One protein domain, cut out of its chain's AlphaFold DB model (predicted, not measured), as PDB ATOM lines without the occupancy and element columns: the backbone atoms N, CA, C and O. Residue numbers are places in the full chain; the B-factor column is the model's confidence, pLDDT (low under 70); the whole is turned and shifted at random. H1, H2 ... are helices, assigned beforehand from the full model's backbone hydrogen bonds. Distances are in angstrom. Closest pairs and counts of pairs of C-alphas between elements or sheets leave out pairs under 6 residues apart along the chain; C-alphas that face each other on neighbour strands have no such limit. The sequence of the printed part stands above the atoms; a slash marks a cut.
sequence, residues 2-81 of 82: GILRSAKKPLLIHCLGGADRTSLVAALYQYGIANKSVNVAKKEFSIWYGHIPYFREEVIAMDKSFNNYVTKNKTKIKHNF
ATOM      1  N   GLY A   2      -0.610  19.336  25.533       90.56
ATOM      2  CA  GLY A   2      -0.011  18.011  25.777       90.56
ATOM      3  C   GLY A   2       0.263  17.213  24.498       90.56
ATOM      4  O   GLY A   2       1.411  16.878  24.243       90.56
ATOM      5  N   ILE A   3      -0.754  17.048  23.645       91.31
ATOM      6  CA  ILE A   3      -0.662  16.286  22.385       91.31
ATOM      7  C   ILE A   3       0.469  16.797  21.479       91.31
ATOM      8  O   ILE A   3       1.306  16.022  21.034       91.31
ATOM      9  N   LEU A   4       0.547  18.113  21.248       92.25
ATOM     10  CA  LEU A   4       1.582  18.706  20.392       92.25
ATOM     11  C   LEU A   4       3.003  18.550  20.965       92.25
ATOM     12  O   LEU A   4       3.972  18.558  20.209       92.25
ATOM     13  N   ARG A   5       3.147  18.441  22.294       93.00
ATOM     14  CA  ARG A   5       4.448  18.231  22.949       93.00
ATOM     15  C   ARG A   5       4.880  16.769  22.912       93.00
ATOM     16  O   ARG A   5       6.068  16.514  22.736       93.00
ATOM     17  N   SER A   6       3.942  15.842  23.098       94.62
ATOM     18  CA  SER A   6       4.216  14.406  23.207       94.62
ATOM     19  C   SER A   6       4.264  13.683  21.864       94.62
ATOM     20  O   SER A   6       4.831  12.598  21.778       94.62
ATOM     21  N   ALA A   7       3.654  14.242  20.820       92.75
ATOM     22  CA  ALA A   7       3.605  13.591  19.522       92.75
ATOM     23  C   ALA A   7       4.998  13.511  18.858       92.75
ATOM     24  O   ALA A   7       5.815  14.439  18.929       92.75
ATOM     25  N   LYS A   8       5.273  12.370  18.210       92.19
ATOM     26  CA  LYS A   8       6.536  12.091  17.507       92.19
ATOM     27  C   LYS A   8       6.652  12.991  16.272       92.19
ATOM     28  O   LYS A   8       5.688  13.148  15.533       92.19
ATOM     29  N   LYS A   9       7.826  13.589  16.059       90.75
ATOM     30  CA  LYS A   9       8.097  14.486  14.922       90.75
ATOM     31  C   LYS A   9       8.591  13.683  13.703       90.75
ATOM     32  O   LYS A   9       9.292  12.692  13.922       90.75
ATOM     33  N   PRO A  10       8.295  14.110  12.457       92.62
ATOM     34  CA  PRO A  10       7.556  15.322  12.065       92.62
ATOM     35  C   PRO A  10       6.036  15.231  12.313       92.62
ATOM     36  O   PRO A  10       5.468  14.146  12.297       92.62
ATOM     37  N   LEU A  11       5.387  16.379  12.553       90.81
ATOM     38  CA  LEU A  11       3.942  16.475  12.807       90.81
ATOM     39  C   LEU A  11       3.209  16.967  11.559       90.81
ATOM     40  O   LEU A  11       3.483  18.068  11.088       90.81
ATOM     41  N   LEU A  12       2.245  16.185  11.072       91.75
ATOM     42  CA  LEU A  12       1.278  16.634  10.074       91.75
ATOM     43  C   LEU A  12       0.062  17.237  10.785       91.75
ATOM     44  O   LEU A  12      -0.580  16.573  11.597       91.75
ATOM     45  N   ILE A  13      -0.254  18.492  10.473       90.19
ATOM     46  CA  ILE A  13      -1.436  19.200  10.975       90.19
ATOM     47  C   ILE A  13      -2.325  19.486   9.767       90.19
ATOM     48  O   ILE A  13      -1.858  20.083   8.801       90.19
ATOM     49  N   HIS A  14      -3.593  19.080   9.813       89.94
ATOM     50  CA  HIS A  14      -4.559  19.419   8.771       89.94
ATOM     51  C   HIS A  14      -5.968  19.592   9.349       89.94
ATOM     52  O   HIS A  14      -6.262  19.187  10.475       89.94
ATOM     53  N   CYS A  15      -6.854  20.183   8.553       85.69
ATOM     54  CA  CYS A  15      -8.296  20.146   8.768       85.69
ATOM     55  C   CYS A  15      -8.995  19.793   7.446       85.69
ATOM     56  O   CYS A  15      -8.316  19.504   6.461       85.69
ATOM     57  N   LEU A  16     -10.333  19.810   7.401       80.19
ATOM     58  CA  LEU A  16     -11.076  19.498   6.169       80.19
ATOM     59  C   LEU A  16     -10.731  20.467   5.024       80.19
ATOM     60  O   LEU A  16     -10.530  20.040   3.897       80.19
ATOM     61  N   GLY A  17     -10.639  21.766   5.329       74.50
ATOM     62  CA  GLY A  17     -10.330  22.817   4.352       74.50
ATOM     63  C   GLY A  17      -8.874  23.284   4.356       74.50
ATOM     64  O   GLY A  17      -8.557  24.255   3.685       74.50
ATOM     65  N   GLY A  18      -8.003  22.668   5.159       71.50
ATOM     66  CA  GLY A  18      -6.577  23.006   5.234       71.50
ATOM     67  C   GLY A  18      -6.199  24.378   5.817       71.50
ATOM     68  O   GLY A  18      -5.050  24.510   6.214       71.50
ATOM     69  N   ALA A  19      -7.117  25.341   5.943       77.06
ATOM     70  CA  ALA A  19      -6.817  26.721   6.344       77.06
ATOM     71  C   ALA A  19      -6.952  26.970   7.861       77.06
ATOM     72  O   ALA A  19      -6.005  26.797   8.618       77.06
ATOM     73  N   ASP A  20      -8.139  27.315   8.360       81.69
ATOM     74  CA  ASP A  20      -8.263  28.061   9.627       81.69
ATOM     75  C   ASP A  20      -7.857  27.297  10.897       81.69
ATOM     76  O   ASP A  20      -7.080  27.789  11.719       81.69
ATOM     77  N   ARG A  21      -8.330  26.054  11.060       88.50
ATOM     78  CA  ARG A  21      -7.950  25.210  12.213       88.50
ATOM     79  C   ARG A  21      -6.497  24.753  12.124       88.50
ATOM     80  O   ARG A  21      -5.841  24.616  13.155       88.50
ATOM     81  N   THR A  22      -5.996  24.544  10.907       90.88
ATOM     82  CA  THR A  22      -4.589  24.208  10.667       90.88
ATOM     83  C   THR A  22      -3.703  25.369  11.112       90.88
ATOM     84  O   THR A  22      -2.817  25.170  11.941       90.88
ATOM     85  N   SER A  23      -4.002  26.584  10.642       90.62
ATOM     86  CA  SER A  23      -3.308  27.825  10.993       90.62
ATOM     87  C   SER A  23      -3.318  28.090  12.493       90.62
ATOM     88  O   SER A  23      -2.276  28.408  13.064       90.62
ATOM     89  N   LEU A  24      -4.455  27.875  13.171       93.06
ATOM     90  CA  LEU A  24      -4.524  28.012  14.626       93.06
ATOM     91  C   LEU A  24      -3.564  27.052  15.334       93.06
ATOM     92  O   LEU A  24      -2.791  27.472  16.195       93.06
ATOM     93  N   VAL A  25      -3.592  25.764  14.990       94.50
ATOM     94  CA  VAL A  25      -2.729  24.768  15.643       94.50
ATOM     95  C   VAL A  25      -1.250  25.028  15.326       94.50
ATOM     96  O   VAL A  25      -0.416  24.930  16.230       94.50
ATOM     97  N   ALA A  26      -0.924  25.435  14.097       93.69
ATOM     98  CA  ALA A  26       0.424  25.842  13.709       93.69
ATOM     99  C   ALA A  26       0.906  27.067  14.510       93.69
ATOM    100  O   ALA A  26       1.989  27.031  15.097       93.69
ATOM    101  N   ALA A  27       0.077  28.107  14.652       94.50
ATOM    102  CA  ALA A  27       0.398  29.294  15.448       94.50
ATOM    103  C   ALA A  27       0.633  28.946  16.928       94.50
ATOM    104  O   ALA A  27       1.580  29.430  17.560       94.50
ATOM    105  N   LEU A  28      -0.200  28.062  17.486       94.94
ATOM    106  CA  LEU A  28      -0.046  27.557  18.850       94.94
ATOM    107  C   LEU A  28       1.257  26.767  19.029       94.94
ATOM    108  O   LEU A  28       1.898  26.898  20.075       94.94
ATOM    109  N   TYR A  29       1.674  25.989  18.028       94.88
ATOM    110  CA  TYR A  29       2.960  25.294  18.038       94.88
ATOM    111  C   TYR A  29       4.134  26.281  18.003       94.88
ATOM    112  O   TYR A  29       5.016  26.206  18.865       94.88
ATOM    113  N   GLN A  30       4.121  27.240  17.069       95.44
ATOM    114  CA  GLN A  30       5.176  28.249  16.923       95.44
ATOM    115  C   GLN A  30       5.385  29.033  18.223       95.44
ATOM    116  O   GLN A  30       6.508  29.142  18.714       95.44
ATOM    117  N   TYR A  31       4.302  29.547  18.812       95.25
ATOM    118  CA  TYR A  31       4.379  30.360  20.024       95.25
ATOM    119  C   TYR A  31       4.597  29.519  21.291       95.25
ATOM    120  O   TYR A  31       5.464  29.827  22.103       95.25
ATOM    121  N   GLY A  32       3.817  28.452  21.479       92.75
ATOM    122  CA  GLY A  32       3.765  27.712  22.743       92.75
ATOM    123  C   GLY A  32       4.818  26.616  22.910       92.75
ATOM    124  O   GLY A  32       5.080  26.206  24.042       92.75
ATOM    125  N   ILE A  33       5.388  26.098  21.820       93.75
ATOM    126  CA  ILE A  33       6.355  24.986  21.856       93.75
ATOM    127  C   ILE A  33       7.691  25.406  21.255       93.75
ATOM    128  O   ILE A  33       8.722  25.183  21.882       93.75
ATOM    129  N   ALA A  34       7.681  26.034  20.080       92.94
ATOM    130  CA  ALA A  34       8.900  26.495  19.418       92.94
ATOM    131  C   ALA A  34       9.411  27.854  19.942       92.94
ATOM    132  O   ALA A  34      10.413  28.359  19.433       92.94
ATOM    133  N   ASN A  35       8.736  28.439  20.943       93.62
ATOM    134  CA  ASN A  35       9.087  29.704  21.603       93.62
ATOM    135  C   ASN A  35       9.339  30.869  20.627       93.62
ATOM    136  O   ASN A  35      10.164  31.747  20.880       93.62
ATOM    137  N   LYS A  36       8.646  30.884  19.487       96.00
ATOM    138  CA  LYS A  36       8.709  31.993  18.533       96.00
ATOM    139  C   LYS A  36       7.899  33.180  19.041       96.00
ATOM    140  O   LYS A  36       6.993  33.044  19.862       96.00
ATOM    141  N   SER A  37       8.212  34.368  18.530       93.88
ATOM    142  CA  SER A  37       7.463  35.574  18.877       93.88
ATOM    143  C   SER A  37       6.017  35.498  18.379       93.88
ATOM    144  O   SER A  37       5.705  34.813  17.402       93.88
ATOM    145  N   VAL A  38       5.128  36.260  19.021       92.44
ATOM    146  CA  VAL A  38       3.715  36.370  18.612       92.44
ATOM    147  C   VAL A  38       3.598  36.787  17.144       92.44
ATOM    148  O   VAL A  38       2.763  36.252  16.426       92.44
ATOM    149  N   ASN A  39       4.465  37.692  16.680       90.31
ATOM    150  CA  ASN A  39       4.456  38.169  15.295       90.31
ATOM    151  C   ASN A  39       4.817  37.065  14.297       90.31
ATOM    152  O   ASN A  39       4.262  37.038  13.207       90.31
ATOM    153  N   VAL A  40       5.725  36.155  14.661       92.69
ATOM    154  CA  VAL A  40       6.049  34.991  13.824       92.69
ATOM    155  C   VAL A  40       4.878  34.016  13.807       92.69
ATOM    156  O   VAL A  40       4.454  33.611  12.734       92.69
ATOM    157  N   ALA A  41       4.301  33.701  14.969       93.19
ATOM    158  CA  ALA A  41       3.165  32.788  15.062       93.19
ATOM    159  C   ALA A  41       1.915  33.295  14.316       93.19
ATOM    160  O   ALA A  41       1.202  32.503  13.712       93.19
ATOM    161  N   LYS A  42       1.675  34.614  14.285       90.50
ATOM    162  CA  LYS A  42       0.567  35.213  13.519       90.50
ATOM    163  C   LYS A  42       0.683  35.018  12.004       90.50
ATOM    164  O   LYS A  42      -0.330  35.086  11.322       90.50
ATOM    165  N   LYS A  43       1.879  34.750  11.467       89.69
ATOM    166  CA  LYS A  43       2.058  34.494  10.025       89.69
ATOM    167  C   LYS A  43       1.426  33.179   9.565       89.69
ATOM    168  O   LYS A  43       1.193  33.019   8.373       89.69
ATOM    169  N   GLU A  44       1.115  32.264  10.482       90.75
ATOM    170  CA  GLU A  44       0.410  31.019  10.151       90.75
ATOM    171  C   GLU A  44      -1.036  31.280   9.688       90.75
ATOM    172  O   GLU A  44      -1.604  30.478   8.956       90.75
ATOM    173  N   PHE A  45      -1.608  32.443  10.021       87.56
ATOM    174  CA  PHE A  45      -2.906  32.932   9.540       87.56
ATOM    175  C   PHE A  45      -2.786  33.751   8.240       87.56
ATOM    176  O   PHE A  45      -3.550  34.679   7.990       87.56
ATOM    177  N   SER A  46      -1.774  33.483   7.413       82.25
ATOM    178  CA  SER A  46      -1.589  34.241   6.171       82.25
ATOM    179  C   SER A  46      -2.553  33.804   5.068       82.25
ATOM    180  O   SER A  46      -2.943  32.639   4.976       82.25
ATOM    181  N   ILE A  47      -2.860  34.735   4.159       75.25
ATOM    182  CA  ILE A  47      -3.667  34.458   2.963       75.25
ATOM    183  C   ILE A  47      -3.042  33.375   2.069       75.25
ATOM    184  O   ILE A  47      -3.758  32.621   1.418       75.25
ATOM    185  N   TRP A  48      -1.710  33.235   2.108       73.25
ATOM    186  CA  TRP A  48      -0.963  32.189   1.405       73.25
ATOM    187  C   TRP A  48      -1.284  30.778   1.910       73.25
ATOM    188  O   TRP A  48      -1.175  29.822   1.150       73.25
ATOM    189  N   TYR A  49      -1.727  30.647   3.163       72.62
ATOM    190  CA  TYR A  49      -2.195  29.387   3.748       72.62
ATOM    191  C   TYR A  49      -3.723  29.226   3.671       72.62
ATOM    192  O   TYR A  49      -4.304  28.404   4.374       72.62
ATOM    193  N   GLY A  50      -4.385  30.005   2.807       65.38
ATOM    194  CA  GLY A  50      -5.828  29.926   2.574       65.38
ATOM    195  C   GLY A  50      -6.677  30.656   3.616       65.38
ATOM    196  O   GLY A  50      -7.896  30.489   3.625       65.38
ATOM    197  N   HIS A  51      -6.063  31.464   4.485       67.94
ATOM    198  CA  HIS A  51      -6.775  32.247   5.490       67.94
ATOM    199  C   HIS A  51      -7.372  33.512   4.855       67.94
ATOM    200  O   HIS A  51      -6.660  34.480   4.579       67.94
ATOM    201  N   ILE A  52      -8.682  33.496   4.587       66.44
ATOM    202  CA  ILE A  52      -9.395  34.608   3.941       66.44
ATOM    203  C   ILE A  52     -10.460  35.173   4.901       66.44
ATOM    204  O   ILE A  52     -11.631  34.793   4.822       66.44
ATOM    205  N   PRO A  53     -10.082  36.093   5.810       59.53
ATOM    206  CA  PRO A  53     -10.957  36.577   6.886       59.53
ATOM    207  C   PRO A  53     -12.151  37.400   6.405       59.53
ATOM    208  O   PRO A  53     -13.136  37.527   7.122       59.53
ATOM    209  N   TYR A  54     -12.095  37.932   5.183       57.84
ATOM    210  CA  TYR A  54     -13.146  38.797   4.650       57.84
ATOM    211  C   TYR A  54     -14.428  38.045   4.251       57.84
ATOM    212  O   TYR A  54     -15.493  38.648   4.198       57.84
ATOM    213  N   PHE A  55     -14.352  36.733   3.996       57.94
ATOM    214  CA  PHE A  55     -15.500  35.948   3.514       57.94
ATOM    215  C   PHE A  55     -16.026  34.920   4.522       57.94
ATOM    216  O   PHE A  55     -16.961  34.187   4.201       57.94
ATOM    217  N   ARG A  56     -15.425  34.806   5.717       59.28
ATOM    218  CA  ARG A  56     -15.764  33.747   6.682       59.28
ATOM    219  C   ARG A  56     -15.573  34.212   8.128       59.28
ATOM    220  O   ARG A  56     -14.452  34.405   8.581       59.28
ATOM    221  N   GLU A  57     -16.661  34.319   8.883       61.25
ATOM    222  CA  GLU A  57     -16.634  34.732  10.299       61.25
ATOM    223  C   GLU A  57     -15.860  33.756  11.205       61.25
ATOM    224  O   GLU A  57     -15.222  34.162  12.178       61.25
ATOM    225  N   GLU A  58     -15.849  32.463  10.863       60.62
ATOM    226  CA  GLU A  58     -15.121  31.420  11.605       60.62
ATOM    227  C   GLU A  58     -13.604  31.672  11.660       60.62
ATOM    228  O   GLU A  58     -12.927  31.283  12.613       60.62
ATOM    229  N   VAL A  59     -13.082  32.383  10.663       64.12
ATOM    230  CA  VAL A  59     -11.680  32.782  10.529       64.12
ATOM    231  C   VAL A  59     -11.299  33.757  11.648       64.12
ATOM    232  O   VAL A  59     -10.318  33.553  12.367       64.12
ATOM    233  N   ILE A  60     -12.169  34.741  11.889       73.81
ATOM    234  CA  ILE A  60     -12.034  35.747  12.951       73.81
ATOM    235  C   ILE A  60     -12.088  35.080  14.332       73.81
ATOM    236  O   ILE A  60     -11.378  35.481  15.264       73.81
ATOM    237  N   ALA A  61     -12.910  34.036  14.485       83.31
ATOM    238  CA  ALA A  61     -12.986  33.286  15.733       83.31
ATOM    239  C   ALA A  61     -11.644  32.612  16.074       83.31
ATOM    240  O   ALA A  61     -11.223  32.656  17.233       83.31
ATOM    241  N   MET A  62     -10.938  32.055  15.084       84.50
ATOM    242  CA  MET A  62      -9.634  31.410  15.297       84.50
ATOM    243  C   MET A  62      -8.540  32.418  15.676       84.50
ATOM    244  O   MET A  62      -7.781  32.167  16.619       84.50
ATOM    245  N   ASP A  63      -8.507  33.589  15.036       84.25
ATOM    246  CA  ASP A  63      -7.616  34.691  15.423       84.25
ATOM    247  C   ASP A  63      -7.854  35.128  16.872       84.25
ATOM    248  O   ASP A  63      -6.918  35.310  17.663       84.25
ATOM    249  N   LYS A  64      -9.128  35.279  17.254       87.81
ATOM    250  CA  LYS A  64      -9.522  35.638  18.620       87.81
ATOM    251  C   LYS A  64      -9.077  34.572  19.617       87.81
ATOM    252  O   LYS A  64      -8.517  34.915  20.660       87.81
ATOM    253  N   SER A  65      -9.253  33.290  19.295       91.38
ATOM    254  CA  SER A  65      -8.766  32.180  20.119       91.38
ATOM    255  C   SER A  65      -7.253  32.243  20.330       91.38
ATOM    256  O   SER A  65      -6.789  32.106  21.467       91.38
ATOM    257  N   PHE A  66      -6.476  32.508  19.276       93.19
ATOM    258  CA  PHE A  66      -5.025  32.644  19.393       93.19
ATOM    259  C   PHE A  66      -4.619  33.858  20.242       93.19
ATOM    260  O   PHE A  66      -3.793  33.733  21.151       93.19
ATOM    261  N   ASN A  67      -5.230  35.023  20.014       92.31
ATOM    262  CA  ASN A  67      -4.953  36.227  20.801       92.31
ATOM    263  C   ASN A  67      -5.282  36.020  22.291       92.31
ATOM    264  O   ASN A  67      -4.480  36.384  23.152       92.31
ATOM    265  N   ASN A  68      -6.400  35.361  22.606       93.50
ATOM    266  CA  ASN A  68      -6.761  35.008  23.981       93.50
ATOM    267  C   ASN A  68      -5.711  34.094  24.628       93.50
ATOM    268  O   ASN A  68      -5.329  34.305  25.783       93.50
ATOM    269  N   TYR A  69      -5.202  33.106  23.884       93.31
ATOM    270  CA  TYR A  69      -4.127  32.233  24.351       93.31
ATOM    271  C   TYR A  69      -2.853  33.026  24.673       93.31
ATOM    272  O   TYR A  69      -2.278  32.859  25.752       93.31
ATOM    273  N   VAL A  70      -2.432  33.921  23.777       93.56
ATOM    274  CA  VAL A  70      -1.248  34.772  23.971       93.56
ATOM    275  C   VAL A  70      -1.409  35.671  25.196       93.56
ATOM    276  O   VAL A  70      -0.514  35.713  26.039       93.56
ATOM    277  N   THR A  71      -2.542  36.363  25.329       92.62
ATOM    278  CA  THR A  71      -2.802  37.273  26.452       92.62
ATOM    279  C   THR A  71      -2.767  36.530  27.783       92.62
ATOM    280  O   THR A  71      -2.041  36.939  28.686       92.62
ATOM    281  N   LYS A  72      -3.448  35.381  27.889       91.19
ATOM    282  CA  LYS A  72      -3.445  34.562  29.111       91.19
ATOM    283  C   LYS A  72      -2.034  34.108  29.505       91.19
ATOM    284  O   LYS A  72      -1.688  34.143  30.685       91.19
ATOM    285  N   ASN A  73      -1.207  33.708  28.535       85.19
ATOM    286  CA  ASN A  73       0.170  33.284  28.803       85.19
ATOM    287  C   ASN A  73       1.082  34.461  29.182       85.19
ATOM    288  O   ASN A  73       1.879  34.322  30.105       85.19
ATOM    289  N   LYS A  74       0.930  35.637  28.559       80.69
ATOM    290  CA  LYS A  74       1.651  36.855  28.969       80.69
ATOM    291  C   LYS A  74       1.300  37.282  30.397       80.69
ATOM    292  O   LYS A  74       2.200  37.639  31.153       80.69
ATOM    293  N   THR A  75       0.023  37.220  30.778       74.44
ATOM    294  CA  THR A  75      -0.420  37.542  32.144       74.44
ATOM    295  C   THR A  75       0.150  36.559  33.160       74.44
ATOM    296  O   THR A  75       0.641  36.988  34.196       74.44
ATOM    297  N   LYS A  76       0.170  35.255  32.849       71.31
ATOM    298  CA  LYS A  76       0.772  34.236  33.721       71.31
ATOM    299  C   LYS A  76       2.272  34.464  33.937       71.31
ATOM    300  O   LYS A  76       2.752  34.305  35.049       71.31
ATOM    301  N   ILE A  77       2.992  34.869  32.888       67.06
ATOM    302  CA  ILE A  77       4.406  35.243  32.996       67.06
ATOM    303  C   ILE A  77       4.544  36.449  33.928       67.06
ATOM    304  O   ILE A  77       5.269  36.350  34.906       67.06
ATOM    305  N   LYS A  78       3.806  37.545  33.693       63.75
ATOM    306  CA  LYS A  78       3.858  38.732  34.566       63.75
ATOM    307  C   LYS A  78       3.555  38.406  36.030       63.75
ATOM    308  O   LYS A  78       4.247  38.913  36.896       63.75
ATOM    309  N   HIS A  79       2.560  37.563  36.301       61.91
ATOM    310  CA  HIS A  79       2.152  37.240  37.668       61.91
ATOM    311  C   HIS A  79       3.157  36.356  38.424       61.91
ATOM    312  O   HIS A  79       3.160  36.386  39.644       61.91
ATOM    313  N   ASN A  80       4.005  35.598  37.716       56.91
ATOM    314  CA  ASN A  80       5.075  34.777  38.298       56.91
ATOM    315  C   ASN A  80       6.349  35.576  38.646       56.91
ATOM    316  O   ASN A  80       7.283  35.000  39.196       56.91
ATOM    317  N   PHE A  81       6.417  36.856  38.269       56.53
ATOM    318  CA  PHE A  81       7.549  37.751  38.542       56.53
ATOM    319  C   PHE A  81       7.254  38.778  39.655       56.53
ATOM    320  O   PHE A  81       8.067  39.677  39.857       56.53
TER     321      PHE A  81
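This is residues 2 to 81 of the 82 residues of an uncharacterized protein of hydrothermal vent metagenome (UniProt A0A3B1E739). Three helices, H2, H3 and H4, stand side by side with their lines nearly parallel and their centres in a triangle; H2 and H3 fold back on each other as a hairpin, and the longer H4 packs on H2 with residues 58 to 66, while the stretch of residues 74 to 81, of which 74 to 79 belong to H4, sticks out beyond the body. Short H1 sits near H2, away from H3 and H4, before a long link whose first part sticks out at residues 7 to 11. The printed part has 80 residues with four named helices, H1 to H4 in chain order, and no named strand: all helix. It is compact, with a radius of gyration of the C-alphas of 13.3 A and spans of 42 by 31 by 18 A.

Find C-alpha 2 at (-0.011, 18.011, 25.777), where H1 begins; it runs to residue 6. Look next at C-alpha 20, (-8.263, 28.061, 9.627): H2, residues 20 to 32, covers 17.8 A. H3 is residues 38 to 45, 11.7 A. H4, residues 57 to 79, covers 33.3 A and ends at (2.152, 37.240, 37.668).

H1 and H2 are close but not clearly touching, Leu 4 and Tyr 29 having the closest C-alphas at 7.1 A. At Ala 27 and Ala 41, closest C-alphas 4.5 A apart, H2 and H3 touch as a helical hairpin, opposite ways at a shallow tilt of 20 degrees. H4 touches H2 with residues 58 to 66 alone, the same way at a shallow tilt of 14 degrees; the closest C-alphas, of Asp 20 and Val 59, are 5.9 A apart. H3 and H4 are close but not clearly touching, 7.5 A between the closest C-alphas, of Val 38 and Val 70. Every O i to N i+4 pair is within hydrogen-bond range in H1, H2 and H4; in H3 it is 1 of 4, beside 4 of 5 O i to N i+3 pairs.

The C-alphas of Phe 55 and Phe 81 are the two farthest apart, 42.0 A. The printed part has no cut; the links H1 to H2 and H3 to H4 are long. In this predicted model pLDDT is under 70 at residues 50 to 59 and 77 to 81.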